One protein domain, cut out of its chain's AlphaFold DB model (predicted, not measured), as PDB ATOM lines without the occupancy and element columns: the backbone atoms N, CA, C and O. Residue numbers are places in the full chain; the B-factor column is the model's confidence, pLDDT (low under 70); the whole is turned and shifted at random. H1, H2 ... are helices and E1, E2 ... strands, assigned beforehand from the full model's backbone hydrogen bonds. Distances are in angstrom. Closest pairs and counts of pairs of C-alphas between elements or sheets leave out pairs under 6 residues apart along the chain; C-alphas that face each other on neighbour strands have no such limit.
ATOM      1  N   GLN A   6     -44.846   5.369 -35.175       89.62
ATOM      2  CA  GLN A   6     -45.619   4.430 -35.995       89.62
ATOM      3  C   GLN A   6     -47.113   4.783 -36.015       89.62
ATOM      4  O   GLN A   6     -47.746   4.739 -37.065       89.62
ATOM      5  N   GLU A   7     -47.685   5.150 -34.863       89.94
ATOM      6  CA  GLU A   7     -49.091   5.561 -34.784       89.94
ATOM      7  C   GLU A   7     -49.356   6.818 -35.616       89.94
ATOM      8  O   GLU A   7     -50.354   6.865 -36.333       89.94
ATOM      9  N   ASP A   8     -48.456   7.805 -35.560       91.12
ATOM     10  CA  ASP A   8     -48.591   9.038 -36.344       91.12
ATOM     11  C   ASP A   8     -48.485   8.768 -37.851       91.12
ATOM     12  O   ASP A   8     -49.296   9.273 -38.629       91.12
ATOM     13  N   PHE A   9     -47.561   7.894 -38.268       94.12
ATOM     14  CA  PHE A   9     -47.467   7.457 -39.661       94.12
ATOM     15  C   PHE A   9     -48.787   6.849 -40.156       94.12
ATOM     16  O   PHE A   9     -49.303   7.262 -41.193       94.12
ATOM     17  N   PHE A  10     -49.356   5.881 -39.426       95.62
ATOM     18  CA  PHE A  10     -50.567   5.195 -39.883       95.62
ATOM     19  C   PHE A  10     -51.810   6.086 -39.848       95.62
ATOM     20  O   PHE A  10     -52.653   5.964 -40.735       95.62
ATOM     21  N   ASP A  11     -51.918   7.015 -38.895       94.44
ATOM     22  CA  ASP A  11     -52.996   8.010 -38.903       94.44
ATOM     23  C   ASP A  11     -52.888   8.925 -40.147       94.44
ATOM     24  O   ASP A  11     -53.897   9.187 -40.812       94.44
ATOM     25  N   ARG A  12     -51.670   9.327 -40.546       95.31
ATOM     26  CA  ARG A  12     -51.425  10.096 -41.784       95.31
ATOM     27  C   ARG A  12     -51.682   9.283 -43.051       95.31
ATOM     28  O   ARG A  12     -52.310   9.792 -43.979       95.31
ATOM     29  N   LEU A  13     -51.266   8.015 -43.084       96.50
ATOM     30  CA  LEU A  13     -51.550   7.101 -44.192       96.50
ATOM     31  C   LEU A  13     -53.061   6.941 -44.392       96.50
ATOM     32  O   LEU A  13     -53.536   7.000 -45.524       96.50
ATOM     33  N   VAL A  14     -53.830   6.763 -43.314       97.06
ATOM     34  CA  VAL A  14     -55.296   6.645 -43.378       97.06
ATOM     35  C   VAL A  14     -55.923   7.925 -43.924       97.06
ATOM     36  O   VAL A  14     -56.777   7.849 -44.810       97.06
ATOM     37  N   ALA A  15     -55.493   9.092 -43.438       96.50
ATOM     38  CA  ALA A  15     -55.986  10.377 -43.927       96.50
ATOM     39  C   ALA A  15     -55.714  10.551 -45.432       96.50
ATOM     40  O   ALA A  15     -56.637  10.848 -46.191       96.50
ATOM     41  N   ALA A  16     -54.485  10.273 -45.877       97.25
ATOM     42  CA  ALA A  16     -54.113  10.334 -47.287       97.25
ATOM     43  C   ALA A  16     -54.893   9.321 -48.144       97.25
ATOM     44  O   ALA A  16     -55.351   9.655 -49.231       97.25
ATOM     45  N   SER A  17     -55.096   8.097 -47.645       97.69
ATOM     46  CA  SER A  17     -55.808   7.032 -48.370       97.69
ATOM     47  C   SER A  17     -57.276   7.376 -48.625       97.69
ATOM     48  O   SER A  17     -57.799   7.084 -49.696       97.69
ATOM     49  N   ARG A  18     -57.938   8.052 -47.677       96.19
ATOM     50  CA  ARG A  18     -59.324   8.525 -47.842       96.19
ATOM     51  C   ARG A  18     -59.451   9.662 -48.854       96.19
ATOM     52  O   ARG A  18     -60.487   9.776 -49.496       96.19
ATOM     53  N   GLY A  19     -58.406  10.474 -49.011       93.25
ATOM     54  CA  GLY A  19     -58.339  11.548 -50.007       93.25
ATOM     55  C   GLY A  19     -57.822  11.113 -51.383       93.25
ATOM     56  O   GLY A  19     -57.778  11.932 -52.293       93.25
ATOM     57  N   ALA A  20     -57.427   9.848 -51.559       93.31
ATOM     58  CA  ALA A  20     -56.708   9.383 -52.749       93.31
ATOM     59  C   ALA A  20     -57.592   9.125 -53.988       93.31
ATOM     60  O   ALA A  20     -57.068   8.698 -55.018       93.31
ATOM     61  N   GLY A  21     -58.913   9.317 -53.887       93.31
ATOM     62  CA  GLY A  21     -59.861   9.111 -54.991       93.31
ATOM     63  C   GLY A  21     -60.073   7.648 -55.412       93.31
ATOM     64  O   GLY A  21     -60.719   7.400 -56.422       93.31
ATOM     65  N   ASP A  22     -59.552   6.680 -54.653       94.19
ATOM     66  CA  ASP A  22     -59.734   5.242 -54.882       94.19
ATOM     67  C   ASP A  22     -60.560   4.648 -53.731       94.19
ATOM     68  O   ASP A  22     -60.133   4.658 -52.571       94.19
ATOM     69  N   ALA A  23     -61.751   4.128 -54.047       94.62
ATOM     70  CA  ALA A  23     -62.682   3.587 -53.055       94.62
ATOM     71  C   ALA A  23     -62.084   2.420 -52.248       94.62
ATOM     72  O   ALA A  23     -62.434   2.229 -51.082       94.62
ATOM     73  N   ARG A  24     -61.149   1.667 -52.837       96.62
ATOM     74  CA  ARG A  24     -60.484   0.527 -52.191       96.62
ATOM     75  C   ARG A  24     -59.498   1.017 -51.132       96.62
ATOM     76  O   ARG A  24     -59.467   0.486 -50.022       96.62
ATOM     77  N   LEU A  25     -58.761   2.093 -51.422       97.62
ATOM     78  CA  LEU A  25     -57.871   2.751 -50.456       97.62
ATOM     79  C   LEU A  25     -58.649   3.467 -49.342       97.62
ATOM     80  O   LEU A  25     -58.203   3.483 -48.196       97.62
ATOM     81  N   ALA A  26     -59.841   3.994 -49.635       96.69
ATOM     82  CA  ALA A  26     -60.682   4.675 -48.646       96.69
ATOM     83  C   ALA A  26     -61.121   3.773 -47.471       96.69
ATOM     84  O   ALA A  26     -61.501   4.277 -46.411       96.69
ATOM     85  N   THR A  27     -60.999   2.447 -47.613       97.69
ATOM     86  CA  THR A  27     -61.260   1.464 -46.547       97.69
ATOM     87  C   THR A  27     -60.240   1.493 -45.399       97.69
ATOM     88  O   THR A  27     -60.438   0.806 -44.393       97.69
ATOM     89  N   ALA A  28     -59.170   2.285 -45.525       97.56
ATOM     90  CA  ALA A  28     -58.067   2.360 -44.577       97.56
ATOM     91  C   ALA A  28     -58.510   2.607 -43.120       97.56
ATOM     92  O   ALA A  28     -59.295   3.517 -42.806       97.56
ATOM     93  N   LYS A  29     -57.928   1.825 -42.206       97.50
ATOM     94  CA  LYS A  29     -58.069   1.958 -40.748       97.50
ATOM     95  C   LYS A  29     -56.701   1.874 -40.077       97.50
ATOM     96  O   LYS A  29     -55.874   1.064 -40.482       97.50
ATOM     97  N   SER A  30     -56.482   2.670 -39.031       96.00
ATOM     98  CA  SER A  30     -55.304   2.567 -38.166       96.00
ATOM     99  C   SER A  30     -55.649   1.785 -36.896       96.00
ATOM    100  O   SER A  30     -56.701   1.979 -36.283       96.00
ATOM    101  N   HIS A  31     -54.753   0.889 -36.482       93.69
ATOM    102  CA  HIS A  31     -54.904   0.063 -35.282       93.69
ATOM    103  C   HIS A  31     -53.832   0.430 -34.265       93.69
ATOM    104  O   HIS A  31     -52.794  -0.220 -34.169       93.69
ATOM    105  N   ARG A  32     -54.087   1.471 -33.468       87.06
ATOM    106  CA  ARG A  32     -53.084   2.085 -32.573       87.06
ATOM    107  C   ARG A  32     -52.368   1.106 -31.641       87.06
ATOM    108  O   ARG A  32     -51.153   1.159 -31.527       87.06
ATOM    109  N   ARG A  33     -53.101   0.169 -31.020       86.44
ATOM    110  CA  ARG A  33     -52.504  -0.839 -30.117       86.44
ATOM    111  C   ARG A  33     -51.518  -1.766 -30.828       86.44
ATOM    112  O   ARG A  33     -50.535  -2.173 -30.223       86.44
ATOM    113  N   LYS A  34     -51.803  -2.103 -32.087       87.06
ATOM    114  CA  LYS A  34     -50.969  -2.978 -32.918       87.06
ATOM    115  C   LYS A  34     -49.905  -2.208 -33.703       87.06
ATOM    116  O   LYS A  34     -48.967  -2.828 -34.179       87.06
ATOM    117  N   LYS A  35     -50.050  -0.881 -33.824       91.44
ATOM    118  CA  LYS A  35     -49.200   0.000 -34.636       91.44
ATOM    119  C   LYS A  35     -49.135  -0.452 -36.098       91.44
ATOM    120  O   LYS A  35     -48.055  -0.581 -36.659       91.44
ATOM    121  N   ILE A  36     -50.305  -0.703 -36.686       94.94
ATOM    122  CA  ILE A  36     -50.461  -1.095 -38.094       94.94
ATOM    123  C   ILE A  36     -51.578  -0.291 -38.766       94.94
ATOM    124  O   ILE A  36     -52.505   0.190 -38.098       94.94
ATOM    125  N   GLY A  37     -51.520  -0.200 -40.090       96.50
ATOM    126  CA  GLY A  37     -52.642   0.168 -40.951       96.50
ATOM    127  C   GLY A  37     -53.292  -1.079 -41.550       96.50
ATOM    128  O   GLY A  37     -52.621  -2.080 -41.766       96.50
ATOM    129  N   SER A  38     -54.590  -1.041 -41.836       97.88
ATOM    130  CA  SER A  38     -55.289  -2.132 -42.526       97.88
ATOM    131  C   SER A  38     -56.212  -1.611 -43.615       97.88
ATOM    132  O   SER A  38     -56.795  -0.536 -43.453       97.88
ATOM    133  N   PHE A  39     -56.429  -2.426 -44.640       98.31
ATOM    134  CA  PHE A  39     -57.339  -2.151 -45.752       98.31
ATOM    135  C   PHE A  39     -58.303  -3.326 -45.945       98.31
ATOM    136  O   PHE A  39     -58.066  -4.428 -45.449       98.31
ATOM    137  N   ALA A  40     -59.402  -3.097 -46.657       96.38
ATOM    138  CA  ALA A  40     -60.367  -4.132 -46.999       96.38
ATOM    139  C   ALA A  40     -60.457  -4.300 -48.516       96.38
ATOM    140  O   ALA A  40     -60.499  -3.324 -49.261       96.38
ATOM    141  N   HIS A  41     -60.534  -5.553 -48.960       94.62
ATOM    142  CA  HIS A  41     -60.779  -5.905 -50.351       94.62
ATOM    143  C   HIS A  41     -61.648  -7.171 -50.407       94.62
ATOM    144  O   HIS A  41     -61.379  -8.103 -49.644       94.62
ATOM    145  N   PRO A  42     -62.657  -7.273 -51.294       89.56
ATOM    146  CA  PRO A  42     -63.558  -8.430 -51.346       89.56
ATOM    147  C   PRO A  42     -62.848  -9.780 -51.520       89.56
ATOM    148  O   PRO A  42     -63.315 -10.793 -51.000       89.56
ATOM    149  N   GLN A  43     -61.705  -9.784 -52.208       87.38
ATOM    150  CA  GLN A  43     -60.888 -10.973 -52.480       87.38
ATOM    151  C   GLN A  43     -59.741 -11.193 -51.480       87.38
ATOM    152  O   GLN A  43     -58.996 -12.163 -51.620       87.38
ATOM    153  N   ALA A  44     -59.591 -10.346 -50.459       91.75
ATOM    154  CA  ALA A  44     -58.595 -10.531 -49.408       91.75
ATOM    155  C   ALA A  44     -59.255 -10.958 -48.091       91.75
ATOM    156  O   ALA A  44     -60.300 -10.439 -47.704       91.75
ATOM    157  N   SER A  45     -58.649 -11.929 -47.410       91.69
ATOM    158  CA  SER A  45     -58.992 -12.298 -46.034       91.69
ATOM    159  C   SER A  45     -58.554 -11.195 -45.070       91.69
ATOM    160  O   SER A  45     -59.285 -10.862 -44.142       91.69
ATOM    161  N   TRP A  46     -57.372 -10.620 -45.311       95.50
ATOM    162  CA  TRP A  46     -56.854  -9.458 -44.595       95.50
ATOM    163  C   TRP A  46     -55.760  -8.758 -45.411       95.50
ATOM    164  O   TRP A  46     -55.117  -9.375 -46.268       95.50
ATOM    165  N   ILE A  47     -55.587  -7.460 -45.151       97.88
ATOM    166  CA  ILE A  47     -54.544  -6.604 -45.726       97.88
ATOM    167  C   ILE A  47     -54.013  -5.716 -44.607       97.88
ATOM    168  O   ILE A  47     -54.776  -4.931 -44.033       97.88
ATOM    169  N   GLU A  48     -52.723  -5.820 -44.313       97.25
ATOM    170  CA  GLU A  48     -52.072  -5.077 -43.237       97.25
ATOM    171  C   GLU A  48     -50.802  -4.382 -43.739       97.25
ATOM    172  O   GLU A  48     -50.106  -4.861 -44.630       97.25
ATOM    173  N   CYS A  49     -50.527  -3.212 -43.172       95.81
ATOM    174  CA  CYS A  49     -49.335  -2.419 -43.413       95.81
ATOM    175  C   CYS A  49     -48.647  -2.169 -42.069       95.81
ATOM    176  O   CYS A  49     -49.292  -1.694 -41.130       95.81
ATOM    177  N   ALA A  50     -47.366  -2.510 -41.964       92.75
ATOM    178  CA  ALA A  50     -46.623  -2.500 -40.706       92.75
ATOM    179  C   ALA A  50     -45.166  -2.075 -40.922       92.75
ATOM    180  O   ALA A  50     -44.616  -2.243 -42.006       92.75
ATOM    181  N   PHE A  51     -44.526  -1.547 -39.881       88.50
ATOM    182  CA  PHE A  51     -43.067  -1.433 -39.858       88.50
ATOM    183  C   PHE A  51     -42.478  -2.715 -39.278       88.50
ATOM    184  O   PHE A  51     -42.915  -3.158 -38.216       88.50
ATOM    185  N   ASP A  52     -41.490  -3.286 -39.960       80.62
ATOM    186  CA  ASP A  52     -40.840  -4.531 -39.559       80.62
ATOM    187  C   ASP A  52     -39.350  -4.531 -39.938       80.62
ATOM    188  O   ASP A  52     -38.838  -3.637 -40.617       80.62
ATOM    189  N   THR A  53     -38.652  -5.570 -39.499       71.44
ATOM    190  CA  THR A  53     -37.341  -5.970 -40.008       71.44
ATOM    191  C   THR A  53     -37.474  -6.627 -41.381       71.44
ATOM    192  O   THR A  53     -38.490  -7.251 -41.691       71.44
ATOM    193  N   ASN A  54     -36.460  -6.486 -42.236       63.31
ATOM    194  CA  ASN A  54     -36.484  -7.106 -43.561       63.31
ATOM    195  C   ASN A  54     -36.572  -8.639 -43.453       63.31
ATOM    196  O   ASN A  54     -35.719  -9.280 -42.836       63.31
ATOM    197  N   ARG A  55     -37.618  -9.207 -44.065       59.25
ATOM    198  CA  ARG A  55     -37.899 -10.654 -44.091       59.25
ATOM    199  C   ARG A  55     -37.608 -11.316 -45.444       59.25
ATOM    200  O   ARG A  55     -37.626 -12.540 -45.512       59.25
ATOM    201  N   ILE A  56     -37.368 -10.536 -46.505       57.03
ATOM    202  CA  ILE A  56     -37.159 -11.057 -47.870       57.03
ATOM    203  C   ILE A  56     -35.671 -11.205 -48.195       57.03
ATOM    204  O   ILE A  56     -35.266 -12.197 -48.797       57.03
ATOM    205  N   THR A  57     -34.837 -10.255 -47.772       54.12
ATOM    206  CA  THR A  57     -33.383 -10.344 -47.955       54.12
ATOM    207  C   THR A  57     -32.733 -10.731 -46.634       54.12
ATOM    208  O   THR A  57     -33.131 -10.242 -45.580       54.12
ATOM    209  N   GLY A  58     -31.715 -11.596 -46.664       52.19
ATOM    210  CA  GLY A  58     -31.024 -12.105 -45.467       52.19
ATOM    211  C   GLY A  58     -30.332 -11.047 -44.588       52.19
ATOM    212  O   GLY A  58     -29.618 -11.408 -43.657       52.19
ATOM    213  N   ASN A  59     -30.521  -9.753 -44.861       60.34
ATOM    214  CA  ASN A  59     -30.024  -8.652 -44.052       60.34
ATOM    215  C   ASN A  59     -31.097  -8.161 -43.060       60.34
ATOM    216  O   ASN A  59     -31.785  -7.163 -43.296       60.34
ATOM    217  N   GLN A  60     -31.177  -8.834 -41.910       61.75
ATOM    218  CA  GLN A  60     -32.091  -8.511 -40.803       61.75
ATOM    219  C   GLN A  60     -31.859  -7.127 -40.164       61.75
ATOM    220  O   GLN A  60     -32.601  -6.739 -39.266       61.75
ATOM    221  N   GLN A  61     -30.842  -6.366 -40.584       66.38
ATOM    222  CA  GLN A  61     -30.591  -5.017 -40.067       66.38
ATOM    223  C   GLN A  61     -31.397  -3.928 -40.789       66.38
ATOM    224  O   GLN A  61     -31.452  -2.807 -40.300       66.38
ATOM    225  N   SER A  62     -32.013  -4.214 -41.941       71.69
ATOM    226  CA  SER A  62     -32.798  -3.208 -42.672       71.69
ATOM    227  C   SER A  62     -34.177  -3.001 -42.040       71.69
ATOM    228  O   SER A  62     -34.875  -3.975 -41.754       71.69
ATOM    229  N   GLN A  63     -34.589  -1.739 -41.895       80.81
ATOM    230  CA  GLN A  63     -35.951  -1.377 -41.501       80.81
ATOM    231  C   GLN A  63     -36.818  -1.222 -42.754       80.81
ATOM    232  O   GLN A  63     -36.440  -0.537 -43.714       80.81
ATOM    233  N   VAL A  64     -37.983  -1.866 -42.750       86.44
ATOM    234  CA  VAL A  64     -38.900  -1.889 -43.892       86.44
ATOM    235  C   VAL A  64     -40.310  -1.483 -43.479       86.44
ATOM    236  O   VAL A  64     -40.760  -1.737 -42.364       86.44
ATOM    237  N   LEU A  65     -41.012  -0.841 -44.407       90.50
ATOM    238  CA  LEU A  65     -42.463  -0.735 -44.393       90.50
ATOM    239  C   LEU A  65     -43.001  -1.884 -45.242       90.50
ATOM    240  O   LEU A  65     -42.672  -1.982 -46.424       90.50
ATOM    241  N   VAL A  66     -43.787  -2.767 -44.638       91.50
ATOM    242  CA  VAL A  66     -44.333  -3.947 -45.306       91.50
ATOM    243  C   VAL A  66     -45.813  -3.770 -45.585       91.50
ATOM    244  O   VAL A  66     -46.538  -3.222 -44.759       91.50
ATOM    245  N   VAL A  67     -46.257  -4.260 -46.738       94.88
ATOM    246  CA  VAL A  67     -47.667  -4.500 -47.041       94.88
ATOM    247  C   VAL A  67     -47.840  -6.002 -47.207       94.88
ATOM    248  O   VAL A  67     -47.269  -6.609 -48.113       94.88
ATOM    249  N   GLU A  68     -48.626  -6.592 -46.318       95.00
ATOM    250  CA  GLU A  68     -48.960  -8.009 -46.314       95.00
ATOM    251  C   GLU A  68     -50.423  -8.188 -46.717       95.00
ATOM    252  O   GLU A  68     -51.330  -7.567 -46.155       95.00
ATOM    253  N   ILE A  69     -50.662  -9.040 -47.711       95.56
ATOM    254  CA  ILE A  69     -51.999  -9.337 -48.221       95.56
ATOM    255  C   ILE A  69     -52.185 -10.848 -48.233       95.56
ATOM    256  O   ILE A  69     -51.469 -11.576 -48.928       95.56
ATOM    257  N   LYS A  70     -53.203 -11.317 -47.507       94.12
ATOM    258  CA  LYS A  70     -53.670 -12.702 -47.584       94.12
ATOM    259  C   LYS A  70     -54.946 -12.757 -48.414       94.12
ATOM    260  O   LYS A  70     -56.003 -12.366 -47.917       94.12
ATOM    261  N   PRO A  71     -54.905 -13.270 -49.649       89.94
ATOM    262  CA  PRO A  71     -56.110 -13.531 -50.422       89.94
ATOM    263  C   PRO A  71     -57.026 -14.541 -49.725       89.94
ATOM    264  O   PRO A  71     -56.600 -15.331 -48.875       89.94
ATOM    265  N   LYS A  72     -58.308 -14.528 -50.077       84.38
ATOM    266  CA  LYS A  72     -59.233 -15.617 -49.733       84.38
ATOM    267  C   LYS A  72     -58.856 -16.878 -50.512       84.38
ATOM    268  O   LYS A  72     -58.265 -16.786 -51.578       84.38
ATOM    269  N   ARG A  73     -59.245 -18.060 -50.016       72.81
ATOM    270  CA  ARG A  73     -58.963 -19.347 -50.693       72.81
ATOM    271  C   ARG A  73     -59.478 -19.406 -52.137       72.81
ATOM    272  O   ARG A  73     -58.866 -20.070 -52.956       72.81
ATOM    273  N   ALA A  74     -60.589 -18.730 -52.421       64.81
ATOM    274  CA  ALA A  74     -61.181 -18.660 -53.756       64.81
ATOM    275  C   ALA A  74     -60.542 -17.589 -54.662       64.81
ATOM    276  O   ALA A  74     -60.908 -17.482 -55.827       64.81
ATOM    277  N   SER A  75     -59.625 -16.774 -54.138       74.00
ATOM    278  CA  SER A  75     -58.961 -15.723 -54.901       74.00
ATOM    279  C   SER A  75     -57.717 -16.282 -55.571       74.00
ATOM    280  O   SER A  75     -56.783 -16.718 -54.897       74.00
ATOM    281  N   GLU A  76     -57.692 -16.235 -56.895       70.25
ATOM    282  CA  GLU A  76     -56.534 -16.654 -57.669       70.25
ATOM    283  C   GLU A  76     -55.466 -15.549 -57.715       70.25
ATOM    284  O   GLU A  76     -55.792 -14.373 -57.886       70.25
ATOM    285  N   ILE A  77     -54.192 -15.930 -57.584       78.19
ATOM    286  CA  ILE A  77     -53.045 -15.061 -57.873       78.19
ATOM    287  C   ILE A  77     -52.202 -15.732 -58.948       78.19
ATOM    288  O   ILE A  77     -51.723 -16.850 -58.750       78.19
ATOM    289  N   ASP A  78     -51.940 -15.010 -60.031       78.12
ATOM    290  CA  ASP A  78     -50.857 -15.351 -60.944       78.12
ATOM    291  C   ASP A  78     -49.580 -14.666 -60.453       78.12
ATOM    292  O   ASP A  78     -49.368 -13.468 -60.653       78.12
ATOM    293  N   SER A  79     -48.734 -15.431 -59.763       80.81
ATOM    294  CA  SER A  79     -47.532 -14.895 -59.127       80.81
ATOM    295  C   SER A  79     -46.557 -14.269 -60.125       80.81
ATOM    296  O   SER A  79     -45.900 -13.281 -59.799       80.81
ATOM    297  N   ALA A  80     -46.455 -14.824 -61.337       79.12
ATOM    298  CA  ALA A  80     -45.540 -14.324 -62.355       79.12
ATOM    299  C   ALA A  80     -46.057 -13.013 -62.959       79.12
ATOM    300  O   ALA A  80     -45.298 -12.048 -63.081       79.12
ATOM    301  N   ALA A  81     -47.354 -12.950 -63.273       82.00
ATOM    302  CA  ALA A  81     -47.982 -11.731 -63.766       82.00
ATOM    303  C   ALA A  81     -47.963 -10.619 -62.708       82.00
ATOM    304  O   ALA A  81     -47.552  -9.501 -63.013       82.00
ATOM    305  N   LEU A  82     -48.305 -10.926 -61.451       86.69
ATOM    306  CA  LEU A  82     -48.263  -9.949 -60.362       86.69
ATOM    307  C   LEU A  82     -46.844  -9.399 -60.154       86.69
ATOM    308  O   LEU A  82     -46.667  -8.190 -60.019       86.69
ATOM    309  N   ALA A  83     -45.818 -10.254 -60.197       84.44
ATOM    310  CA  ALA A  83     -44.429  -9.805 -60.110       84.44
ATOM    311  C   ALA A  83     -44.047  -8.853 -61.262       84.44
ATOM    312  O   ALA A  83     -43.378  -7.841 -61.033       84.44
ATOM    313  N   ALA A  84     -44.490  -9.138 -62.490       84.00
ATOM    314  CA  ALA A  84     -44.263  -8.262 -63.638       84.00
ATOM    315  C   ALA A  84     -45.009  -6.921 -63.503       84.00
ATOM    316  O   ALA A  84     -44.446  -5.871 -63.802       84.00
ATOM    317  N   GLU A  85     -46.247  -6.940 -63.014       88.62
ATOM    318  CA  GLU A  85     -47.066  -5.743 -62.792       88.62
ATOM    319  C   GLU A  85     -46.466  -4.823 -61.726       88.62
ATOM    320  O   GLU A  85     -46.364  -3.619 -61.951       88.62
ATOM    321  N   ILE A  86     -45.993  -5.386 -60.610       87.75
ATOM    322  CA  ILE A  86     -45.286  -4.648 -59.552       87.75
ATOM    323  C   ILE A  86     -44.046  -3.960 -60.126       87.75
ATOM    324  O   ILE A  86     -43.835  -2.763 -59.907       87.75
ATOM    325  N   LYS A  87     -43.253  -4.698 -60.915       85.75
ATOM    326  CA  LYS A  87     -42.059  -4.163 -61.575       85.75
ATOM    327  C   LYS A  87     -42.408  -3.027 -62.543       85.75
ATOM    328  O   LYS A  87     -41.745  -1.993 -62.526       85.75
ATOM    329  N   ASN A  88     -43.446  -3.200 -63.359       85.06
ATOM    330  CA  ASN A  88     -43.874  -2.211 -64.354       85.06
ATOM    331  C   ASN A  88     -44.457  -0.947 -63.717       85.06
ATOM    332  O   ASN A  88     -44.256   0.148 -64.233       85.06
ATOM    333  N   ALA A  89     -45.144  -1.084 -62.584       82.62
ATOM    334  CA  ALA A  89     -45.679   0.040 -61.823       82.62
ATOM    335  C   ALA A  89     -44.593   0.845 -61.088       82.62
ATOM    336  O   ALA A  89     -44.904   1.854 -60.455       82.62
ATOM    337  N   GLY A  90     -43.328   0.407 -61.136       79.25
ATOM    338  CA  GLY A  90     -42.230   1.077 -60.448       79.25
ATOM    339  C   GLY A  90     -42.388   1.064 -58.927       79.25
ATOM    340  O   GLY A  90     -41.813   1.915 -58.247       79.25
ATOM    341  N   VAL A  91     -43.162   0.116 -58.385       80.12
ATOM    342  CA  VAL A  91     -43.263  -0.115 -56.942       80.12
ATOM    343  C   VAL A  91     -41.915  -0.688 -56.507       80.12
ATOM    344  O   VAL A  91     -41.678  -1.889 -56.583       80.12
ATOM    345  N   GLY A  92     -40.981   0.199 -56.158       65.62
ATOM    346  CA  GLY A  92     -39.632  -0.184 -55.744       65.62
ATOM    347  C   GLY A  92     -39.643  -1.072 -54.496       65.62
ATOM    348  O   GLY A  92     -40.610  -1.074 -53.741       65.62
ATOM    349  N   GLY A  93     -38.553  -1.796 -54.255       66.69
ATOM    350  CA  GLY A  93     -38.444  -2.724 -53.129       66.69
ATOM    351  C   GLY A  93     -38.703  -4.180 -53.512       66.69
ATOM    352  O   GLY A  93     -38.810  -4.513 -54.691       66.69
ATOM    353  N   ASP A  94     -38.732  -5.054 -52.508       76.56
ATOM    354  CA  ASP A  94     -38.783  -6.500 -52.715       76.56
ATOM    355  C   ASP A  94     -40.226  -7.012 -52.622       76.56
ATOM    356  O   ASP A  94     -40.980  -6.643 -51.717       76.56
ATOM    357  N   ALA A  95     -40.604  -7.885 -53.557       83.75
ATOM    358  CA  ALA A  95     -41.897  -8.555 -53.583       83.75
ATOM    359  C   ALA A  95     -41.702 -10.068 -53.473       83.75
ATOM    360  O   ALA A  95     -40.913 -10.660 -54.210       83.75
ATOM    361  N   GLN A  96     -42.448 -10.701 -52.576       85.56
ATOM    362  CA  GLN A  96     -42.448 -12.144 -52.405       85.56
ATOM    363  C   GLN A  96     -43.879 -12.662 -52.370       85.56
ATOM    364  O   GLN A  96     -44.722 -12.170 -51.622       85.56
ATOM    365  N   ILE A  97     -44.141 -13.689 -53.174       83.94
ATOM    366  CA  ILE A  97     -45.419 -14.394 -53.191       83.94
ATOM    367  C   ILE A  97     -45.119 -15.840 -52.817       83.94
ATOM    368  O   ILE A  97     -44.483 -16.565 -53.581       83.94
ATOM    369  N   LYS A  98     -45.513 -16.244 -51.610       77.31
ATOM    370  CA  LYS A  98     -45.222 -17.578 -51.074       77.31
ATOM    371  C   LYS A  98     -46.382 -18.064 -50.215       77.31
ATOM    372  O   LYS A  98     -46.958 -17.281 -49.471       77.31
ATOM    373  N   ASP A  99     -46.745 -19.340 -50.338       74.25
ATOM    374  CA  ASP A  99     -47.795 -19.989 -49.533       74.25
ATOM    375  C   ASP A  99     -49.139 -19.221 -49.537       74.25
ATOM    376  O   ASP A  99     -49.870 -19.130 -48.542       74.25
ATOM    377  N   GLY A 100     -49.458 -18.610 -50.685       74.94
ATOM    378  CA  GLY A 100     -50.644 -17.775 -50.866       74.94
ATOM    379  C   GLY A 100     -50.652 -16.528 -49.978       74.94
ATOM    380  O   GLY A 100     -51.716 -16.138 -49.510       74.94
ATOM    381  N   LEU A 101     -49.489 -15.970 -49.648       87.94
ATOM    382  CA  LEU A 101     -49.304 -14.659 -49.029       87.94
ATOM    383  C   LEU A 101     -48.547 -13.772 -50.021       87.94
ATOM    384  O   LEU A 101     -47.544 -14.210 -50.588       87.94
ATOM    385  N   ILE A 102     -49.021 -12.543 -50.222       92.31
ATOM    386  CA  ILE A 102     -48.293 -11.505 -50.954       92.31
ATOM    387  C   ILE A 102     -47.639 -10.595 -49.916       92.31
ATOM    388  O   ILE A 102     -48.326 -10.045 -49.056       92.31
ATOM    389  N   LEU A 103     -46.325 -10.436 -50.014       91.38
ATOM    390  CA  LEU A 103     -45.519  -9.583 -49.152       91.38
ATOM    391  C   LEU A 103     -44.748  -8.592 -50.023       91.38
ATOM    392  O   LEU A 103     -43.941  -8.996 -50.858       91.38
ATOM    393  N   LEU A 104     -44.995  -7.301 -49.818       91.75
ATOM    394  CA  LEU A 104     -44.305  -6.201 -50.494       91.75
ATOM    395  C   LEU A 104     -43.549  -5.383 -49.456       91.75
ATOM    396  O   LEU A 104     -44.091  -5.120 -48.382       91.75
ATOM    397  N   GLN A 105     -42.319  -4.972 -49.757       89.94
ATOM    398  CA  GLN A 105     -41.468  -4.277 -48.792       89.94
ATOM    399  C   GLN A 105     -40.815  -3.036 -49.381       89.94
ATOM    400  O   GLN A 105     -40.117  -3.110 -50.387       89.94
ATOM    401  N   TYR A 106     -40.959  -1.912 -48.685       88.75
ATOM    402  CA  TYR A 106     -40.225  -0.681 -48.933       88.75
ATOM    403  C   TYR A 106     -39.132  -0.515 -47.893       88.75
ATOM    404  O   TYR A 106     -39.405  -0.311 -46.708       88.75
ATOM    405  N   ARG A 107     -37.876  -0.584 -48.332       86.75
ATOM    406  CA  ARG A 107     -36.735  -0.297 -47.464       86.75
ATOM    407  C   ARG A 107     -36.541   1.204 -47.351       86.75
ATOM    408  O   ARG A 107     -36.342   1.882 -48.356       86.75
ATOM    409  N   TRP A 108     -36.519   1.688 -46.119       80.44
ATOM    410  CA  TRP A 108     -36.352   3.109 -45.837       80.44
ATOM    411  C   TRP A 108     -35.063   3.420 -45.058       80.44
ATOM    412  O   TRP A 108     -34.590   4.550 -45.151       80.44
ATOM    413  N   GLY A 109     -34.475   2.440 -44.357       76.69
ATOM    414  CA  GLY A 109     -33.314   2.650 -43.482       76.69
ATOM    415  C   GLY A 109     -32.483   1.390 -43.183       76.69
ATOM    416  O   GLY A 109     -32.871   0.271 -43.547       76.69
ATOM    417  N   TYR A 110     -31.338   1.582 -42.520       71.31
ATOM    418  CA  TYR A 110     -30.373   0.554 -42.112       71.31
ATOM    419  C   TYR A 110     -30.010   0.692 -40.627       71.31
ATOM    420  O   TYR A 110     -29.436   1.686 -40.207       71.31
ATOM    421  N   GLY A 111     -30.233  -0.356 -39.839       64.25
ATOM    422  CA  GLY A 111     -29.880  -0.408 -38.421       64.25
ATOM    423  C   GLY A 111     -31.076  -0.757 -37.540       64.25
ATOM    424  O   GLY A 111     -32.221  -0.391 -37.807       64.25
ATOM    425  N   GLN A 112     -30.824  -1.500 -36.463       59.81
ATOM    426  CA  GLN A 112     -31.843  -1.815 -35.463       59.81
ATOM    427  C   GLN A 112     -32.116  -0.560 -34.621       59.81
ATOM    428  O   GLN A 112     -31.242  -0.114 -33.884       59.81
ATOM    429  N   GLY A 113     -33.314   0.019 -34.750       64.25
ATOM    430  CA  GLY A 113     -33.743   1.181 -33.960       64.25
ATOM    431  C   GLY A 113     -33.750   2.530 -34.682       64.25
ATOM    432  O   GLY A 113     -34.055   3.534 -34.040       64.25
ATOM    433  N   GLU A 114     -33.470   2.583 -35.990       71.81
ATOM    434  CA  GLU A 114     -33.753   3.798 -36.760       71.81
ATOM    435  C   GLU A 114     -35.253   4.128 -36.671       71.81
ATOM    436  O   GLU A 114     -36.114   3.245 -36.760       71.81
ATOM    437  N   THR A 115     -35.586   5.412 -36.542       79.75
ATOM    438  CA  THR A 115     -36.971   5.900 -36.595       79.75
ATOM    439  C   THR A 115     -37.289   6.456 -37.972       79.75
ATOM    440  O   THR A 115     -36.487   7.206 -38.528       79.75
ATOM    441  N   PHE A 116     -38.471   6.142 -38.506       81.94
ATOM    442  CA  PHE A 116     -38.891   6.698 -39.789       81.94
ATOM    443  C   PHE A 116     -38.973   8.234 -39.691       81.94
ATOM    444  O   PHE A 116     -39.590   8.734 -38.744       81.94
ATOM    445  N   PRO A 117     -38.379   8.992 -40.633       82.56
ATOM    446  CA  PRO A 117     -38.278  10.447 -40.545       82.56
ATOM    447  C   PRO A 117     -39.624  11.119 -40.864       82.56
ATOM    448  O   PRO A 117     -39.827  11.651 -41.951       82.56
ATOM    449  N   LEU A 118     -40.562  11.086 -39.912       84.19
ATOM    450  CA  LEU A 118     -41.890  11.702 -40.043       84.19
ATOM    451  C   LEU A 118     -41.845  13.210 -40.298       84.19
ATOM    452  O   LEU A 118     -42.743  13.744 -40.948       84.19
ATOM    453  N   ASP A 119     -40.814  13.872 -39.776       85.62
ATOM    454  CA  ASP A 119     -40.628  15.318 -39.897       85.62
ATOM    455  C   ASP A 119     -40.122  15.735 -41.285       85.62
ATOM    456  O   ASP A 119     -40.106  16.923 -41.590       85.62
ATOM    457  N   ASP A 120     -39.736  14.776 -42.136       88.94
ATOM    458  CA  ASP A 120     -39.417  15.000 -43.544       88.94
ATOM    459  C   ASP A 120     -40.677  14.741 -44.397       88.94
ATOM    460  O   ASP A 120     -41.031  13.582 -44.667       88.94
ATOM    461  N   PRO A 121     -41.374  15.798 -44.869       88.19
ATOM    462  CA  PRO A 121     -42.618  15.641 -45.617       88.19
ATOM    463  C   PRO A 121     -42.415  14.882 -46.928       88.19
ATOM    464  O   PRO A 121     -43.333  14.210 -47.399       88.19
ATOM    465  N   ARG A 122     -41.215  14.966 -47.517       89.44
ATOM    466  CA  ARG A 122     -40.884  14.272 -48.760       89.44
ATOM    467  C   ARG A 122     -40.827  12.773 -48.523       89.44
ATOM    468  O   ARG A 122     -41.473  12.026 -49.251       89.44
ATOM    469  N   ARG A 123     -40.120  12.340 -47.477       88.31
ATOM    470  CA  ARG A 123     -39.996  10.919 -47.113       88.31
ATOM    471  C   ARG A 123     -41.331  10.312 -46.709       88.31
ATOM    472  O   ARG A 123     -41.651   9.203 -47.138       88.31
ATOM    473  N   LEU A 124     -42.129  11.045 -45.932       91.19
ATOM    474  CA  LEU A 124     -43.492  10.640 -45.595       91.19
ATOM    475  C   LEU A 124     -44.341  10.446 -46.859       91.19
ATOM    476  O   LEU A 124     -44.980   9.405 -47.012       91.19
ATOM    477  N   GLN A 125     -44.330  11.422 -47.770       91.94
ATOM    478  CA  GLN A 125     -45.111  11.345 -49.001       91.94
ATOM    479  C   GLN A 125     -44.630  10.211 -49.915       91.94
ATOM    480  O   GLN A 125     -45.459   9.509 -50.489       91.94
ATOM    481  N   GLU A 126     -43.318   9.995 -50.025       91.75
ATOM    482  CA  GLU A 126     -42.723   8.876 -50.766       91.75
ATOM    483  C   GLU A 126     -43.232   7.526 -50.234       91.75
ATOM    484  O   GLU A 126     -43.698   6.697 -51.017       91.75
ATOM    485  N   ALA A 127     -43.236   7.323 -48.913       92.62
ATOM    486  CA  ALA A 127     -43.732   6.088 -48.304       92.62
ATOM    487  C   ALA A 127     -45.249   5.901 -48.479       92.62
ATOM    488  O   ALA A 127     -45.702   4.800 -48.790       92.62
ATOM    489  N   VAL A 128     -46.045   6.965 -48.325       95.00
ATOM    490  CA  VAL A 128     -47.500   6.917 -48.563       95.00
ATOM    491  C   VAL A 128     -47.802   6.575 -50.024       95.00
ATOM    492  O   VAL A 128     -48.597   5.672 -50.291       95.00
ATOM    493  N   ASN A 129     -47.130   7.242 -50.965       94.31
ATOM    494  CA  ASN A 129     -47.279   6.984 -52.395       94.31
ATOM    495  C   ASN A 129     -46.890   5.550 -52.743       94.31
ATOM    496  O   ASN A 129     -47.573   4.907 -53.539       94.31
ATOM    497  N   TRP A 130     -45.826   5.039 -52.124       94.75
ATOM    498  CA  TRP A 130     -45.412   3.659 -52.304       94.75
ATOM    499  C   TRP A 130     -46.489   2.673 -51.833       94.75
ATOM    500  O   TRP A 130     -46.856   1.784 -52.599       94.75
ATOM    501  N   VAL A 131     -47.063   2.857 -50.634       95.81
ATOM    502  CA  VAL A 131     -48.156   1.993 -50.140       95.81
ATOM    503  C   VAL A 131     -49.355   2.037 -51.086       95.81
ATOM    504  O   VAL A 131     -49.930   0.999 -51.406       95.81
ATOM    505  N   HIS A 132     -49.734   3.224 -51.563       96.94
ATOM    506  CA  HIS A 132     -50.850   3.371 -52.501       96.94
ATOM    507  C   HIS A 132     -50.581   2.677 -53.834       96.94
ATOM    508  O   HIS A 132     -51.470   2.001 -54.347       96.94
ATOM    509  N   ALA A 133     -49.377   2.820 -54.387       95.00
ATOM    510  CA  ALA A 133     -48.993   2.159 -55.628       95.00
ATOM    511  C   ALA A 133     -48.975   0.631 -55.464       95.00
ATOM    512  O   ALA A 133     -49.572  -0.077 -56.273       95.00
ATOM    513  N   ALA A 134     -48.384   0.132 -54.374       94.81
ATOM    514  CA  ALA A 134     -48.350  -1.286 -54.031       94.81
ATOM    515  C   ALA A 134     -49.760  -1.891 -53.928       94.81
ATOM    516  O   ALA A 134     -50.053  -2.914 -54.548       94.81
ATOM    517  N   LEU A 135     -50.658  -1.231 -53.190       96.81
ATOM    518  CA  LEU A 135     -52.036  -1.691 -53.021       96.81
ATOM    519  C   LEU A 135     -52.827  -1.649 -54.328       96.81
ATOM    520  O   LEU A 135     -53.521  -2.615 -54.625       96.81
ATOM    521  N   ARG A 136     -52.706  -0.580 -55.126       96.50
ATOM    522  CA  ARG A 136     -53.411  -0.468 -56.414       96.50
ATOM    523  C   ARG A 136     -53.038  -1.591 -57.366       96.50
ATOM    524  O   ARG A 136     -53.933  -2.232 -57.899       96.50
ATOM    525  N   VAL A 137     -51.745  -1.888 -57.507       94.62
ATOM    526  CA  VAL A 137     -51.282  -2.993 -58.360       94.62
ATOM    527  C   VAL A 137     -51.910  -4.316 -57.930       94.62
ATOM    528  O   VAL A 137     -52.445  -5.044 -58.765       94.62
ATOM    529  N   VAL A 138     -51.897  -4.614 -56.628       93.44
ATOM    530  CA  VAL A 138     -52.479  -5.862 -56.118       93.44
ATOM    531  C   VAL A 138     -53.998  -5.881 -56.287       93.44
ATOM    532  O   VAL A 138     -54.548  -6.904 -56.680       93.44
ATOM    533  N   PHE A 139     -54.693  -4.782 -56.002       94.81
ATOM    534  CA  PHE A 139     -56.146  -4.712 -56.155       94.81
ATOM    535  C   PHE A 139     -56.561  -4.885 -57.613       94.81
ATOM    536  O   PHE A 139     -57.400  -5.734 -57.902       94.81
ATOM    537  N   ASP A 140     -55.901  -4.183 -58.534       92.44
ATOM    538  CA  ASP A 140     -56.144  -4.320 -59.968       92.44
ATOM    539  C   ASP A 140     -55.882  -5.760 -60.430       92.44
ATOM    540  O   ASP A 140     -56.621  -6.287 -61.262       92.44
ATOM    541  N   HIS A 141     -54.847  -6.418 -59.895       89.44
ATOM    542  CA  HIS A 141     -54.561  -7.822 -60.184       89.44
ATOM    543  C   HIS A 141     -55.694  -8.740 -59.710       89.44
ATOM    544  O   HIS A 141     -56.207  -9.544 -60.489       89.44
ATOM    545  N   LEU A 142     -56.114  -8.604 -58.448       87.19
ATOM    546  CA  LEU A 142     -57.188  -9.411 -57.867       87.19
ATOM    547  C   LEU A 142     -58.500  -9.238 -58.653       87.19
ATOM    548  O   LEU A 142     -59.150 -10.228 -59.001       87.19
ATOM    549  N   GLU A 143     -58.850  -8.002 -59.006       85.50
ATOM    550  CA  GLU A 143     -60.075  -7.678 -59.744       85.50
ATOM    551  C   GLU A 143     -60.039  -8.181 -61.194       85.50
ATOM    552  O   GLU A 143     -61.027  -8.744 -61.679       85.50
ATOM    553  N   ARG A 144     -58.895  -8.068 -61.886       78.06
ATOM    554  CA  ARG A 144     -58.713  -8.648 -63.229       78.06
ATOM    555  C   ARG A 144     -58.868 -10.166 -63.203       78.06
ATOM    556  O   ARG A 144     -59.543 -10.730 -64.063       78.06
ATOM    557  N   ARG A 145     -58.310 -10.832 -62.190       66.25
ATOM    558  CA  ARG A 145     -58.379 -12.296 -62.053       66.25
ATOM    559  C   ARG A 145     -59.714 -12.811 -61.522       66.25
ATOM    560  O   ARG A 145     -59.985 -13.994 -61.677       66.25
ATOM    561  N   ARG A 146     -60.615 -11.941 -61.042       50.50
ATOM    562  CA  ARG A 146     -62.038 -12.298 -60.863       50.50
ATOM    563  C   ARG A 146     -62.670 -12.814 -62.169       50.50
ATOM    564  O   ARG A 146     -63.627 -13.574 -62.107       50.50
ATOM    565  N   HIS A 147     -62.117 -12.435 -63.326       42.34
ATOM    566  CA  HIS A 147     -62.661 -12.735 -64.652       42.34
ATOM    567  C   HIS A 147     -61.870 -13.801 -65.437       42.34
ATOM    568  O   HIS A 147     -62.249 -14.118 -66.563       42.34
TER     569      HIS A 147
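AT A GLANCE: This is residues 6 to 147 of the 295 residues of the protein "DUF91 domain-containing protein" of Gemmataceae bacterium (UniProt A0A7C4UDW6). One twisted sheet of six strands has three helices over one of its faces, while no named helix covers the other face. The long helix H3 runs over E4 between the two shorter helices, H1 over the E1 and E2 end of the sheet and H2 over the E5 end. The printed part has 142 residues, with three named helices and six named strands in the order H1 E1 E2 E3 E4 H2 E5 E6 H3; the sheet's order is E1 E2 E3 E4 E6 E5, all antiparallel, and the class is mixed, helices and strands. The whole is compact, with a radius of gyration of the C-alphas of 14.5 A and spans of 43 by 35 by 29 A.

IN THESE COORDINATES: Find C-alpha 6 at (-45.619, 4.430, -35.995); from there H1 runs through residues 6 to 18, 18.6 A long. Next come the short strands E1, residues 29 to 31, and E2, residues 36 to 39. E3, residues 44 to 53, is 23.7 A long and bends by 64 degrees at residue 50. E4, residues 62 to 71, is 26.6 A long and bends by 54 degrees at residue 65. H2, residues 79 to 88, measures 14.2 A, and E5, residues 94 to 98, measures 12.9 A. Find C-alpha 101 at (-49.304, -14.659, -49.029), where E6 begins; it holds residues 101 to 110, is 25.3 A long and bends by 56 degrees at residue 107. H3, residues 121 to 145, is 36.0 A long and ends at C-alpha 145, (-58.379, -12.296, -62.053).

HOW THE PARTS SIT: Look first at the meander E1 E2 E3 E4, each strand the antiparallel neighbour of the one before. N 29 and O 38 join E1 and E2 within hydrogen-bond range at 2.9 A, N 37 and O 49 join E2 and E3 at 2.9 A, and N 48 and O 68 join E3 and E4 at 2.9 A. E6 is the neighbour of E4, with N 67 and O 104 at 2.9 A, and forms a hairpin with the edge strand E5, with N 96 and O 103 at 2.8 A. E4, H2 and E5 make a split strand-helix-strand unit, two strands running the same way with E6 between them, and its crossover is right-handed. H1, H2 and H3 are on the same face, in two layers with the sheet. H3 lies over E4 at a height over the sheet of 9.2 A, and its closest C-alphas to E4 are those of Val 131 and Val 67, 7.2 A apart. H1 lies over E1 and E2 at a height of 8.1 A, and H2 lies over E5 and, only just, E6, with 3 C-alphas falling on E6, at 10.0 A. With residues 124 to 132 alone H3 touches H1, the closest C-alphas being those of Val 128 and Leu 13, 6.0 A apart, at a steep tilt of 57 degrees, the same way. With residues 134 to 141 alone it touches H2, the closest C-alphas being those of Val 137 and Ile 86, 6.3 A apart, at a steep tilt of 40 degrees, opposite ways. H1 and H2 are apart. In H1, H2 and H3 every O i to N i+4 pair is within hydrogen-bond range.

THE WHOLE: The C-alphas farthest apart are those of Gly 113 and His 147, at 44.4 A. The printed part has no cut and no long link. The mean pLDDT of the printed part is 85.5; look for values under 70 at residues 54 to 61, 74, 92 to 93, 111 to 113 and 145 to 147.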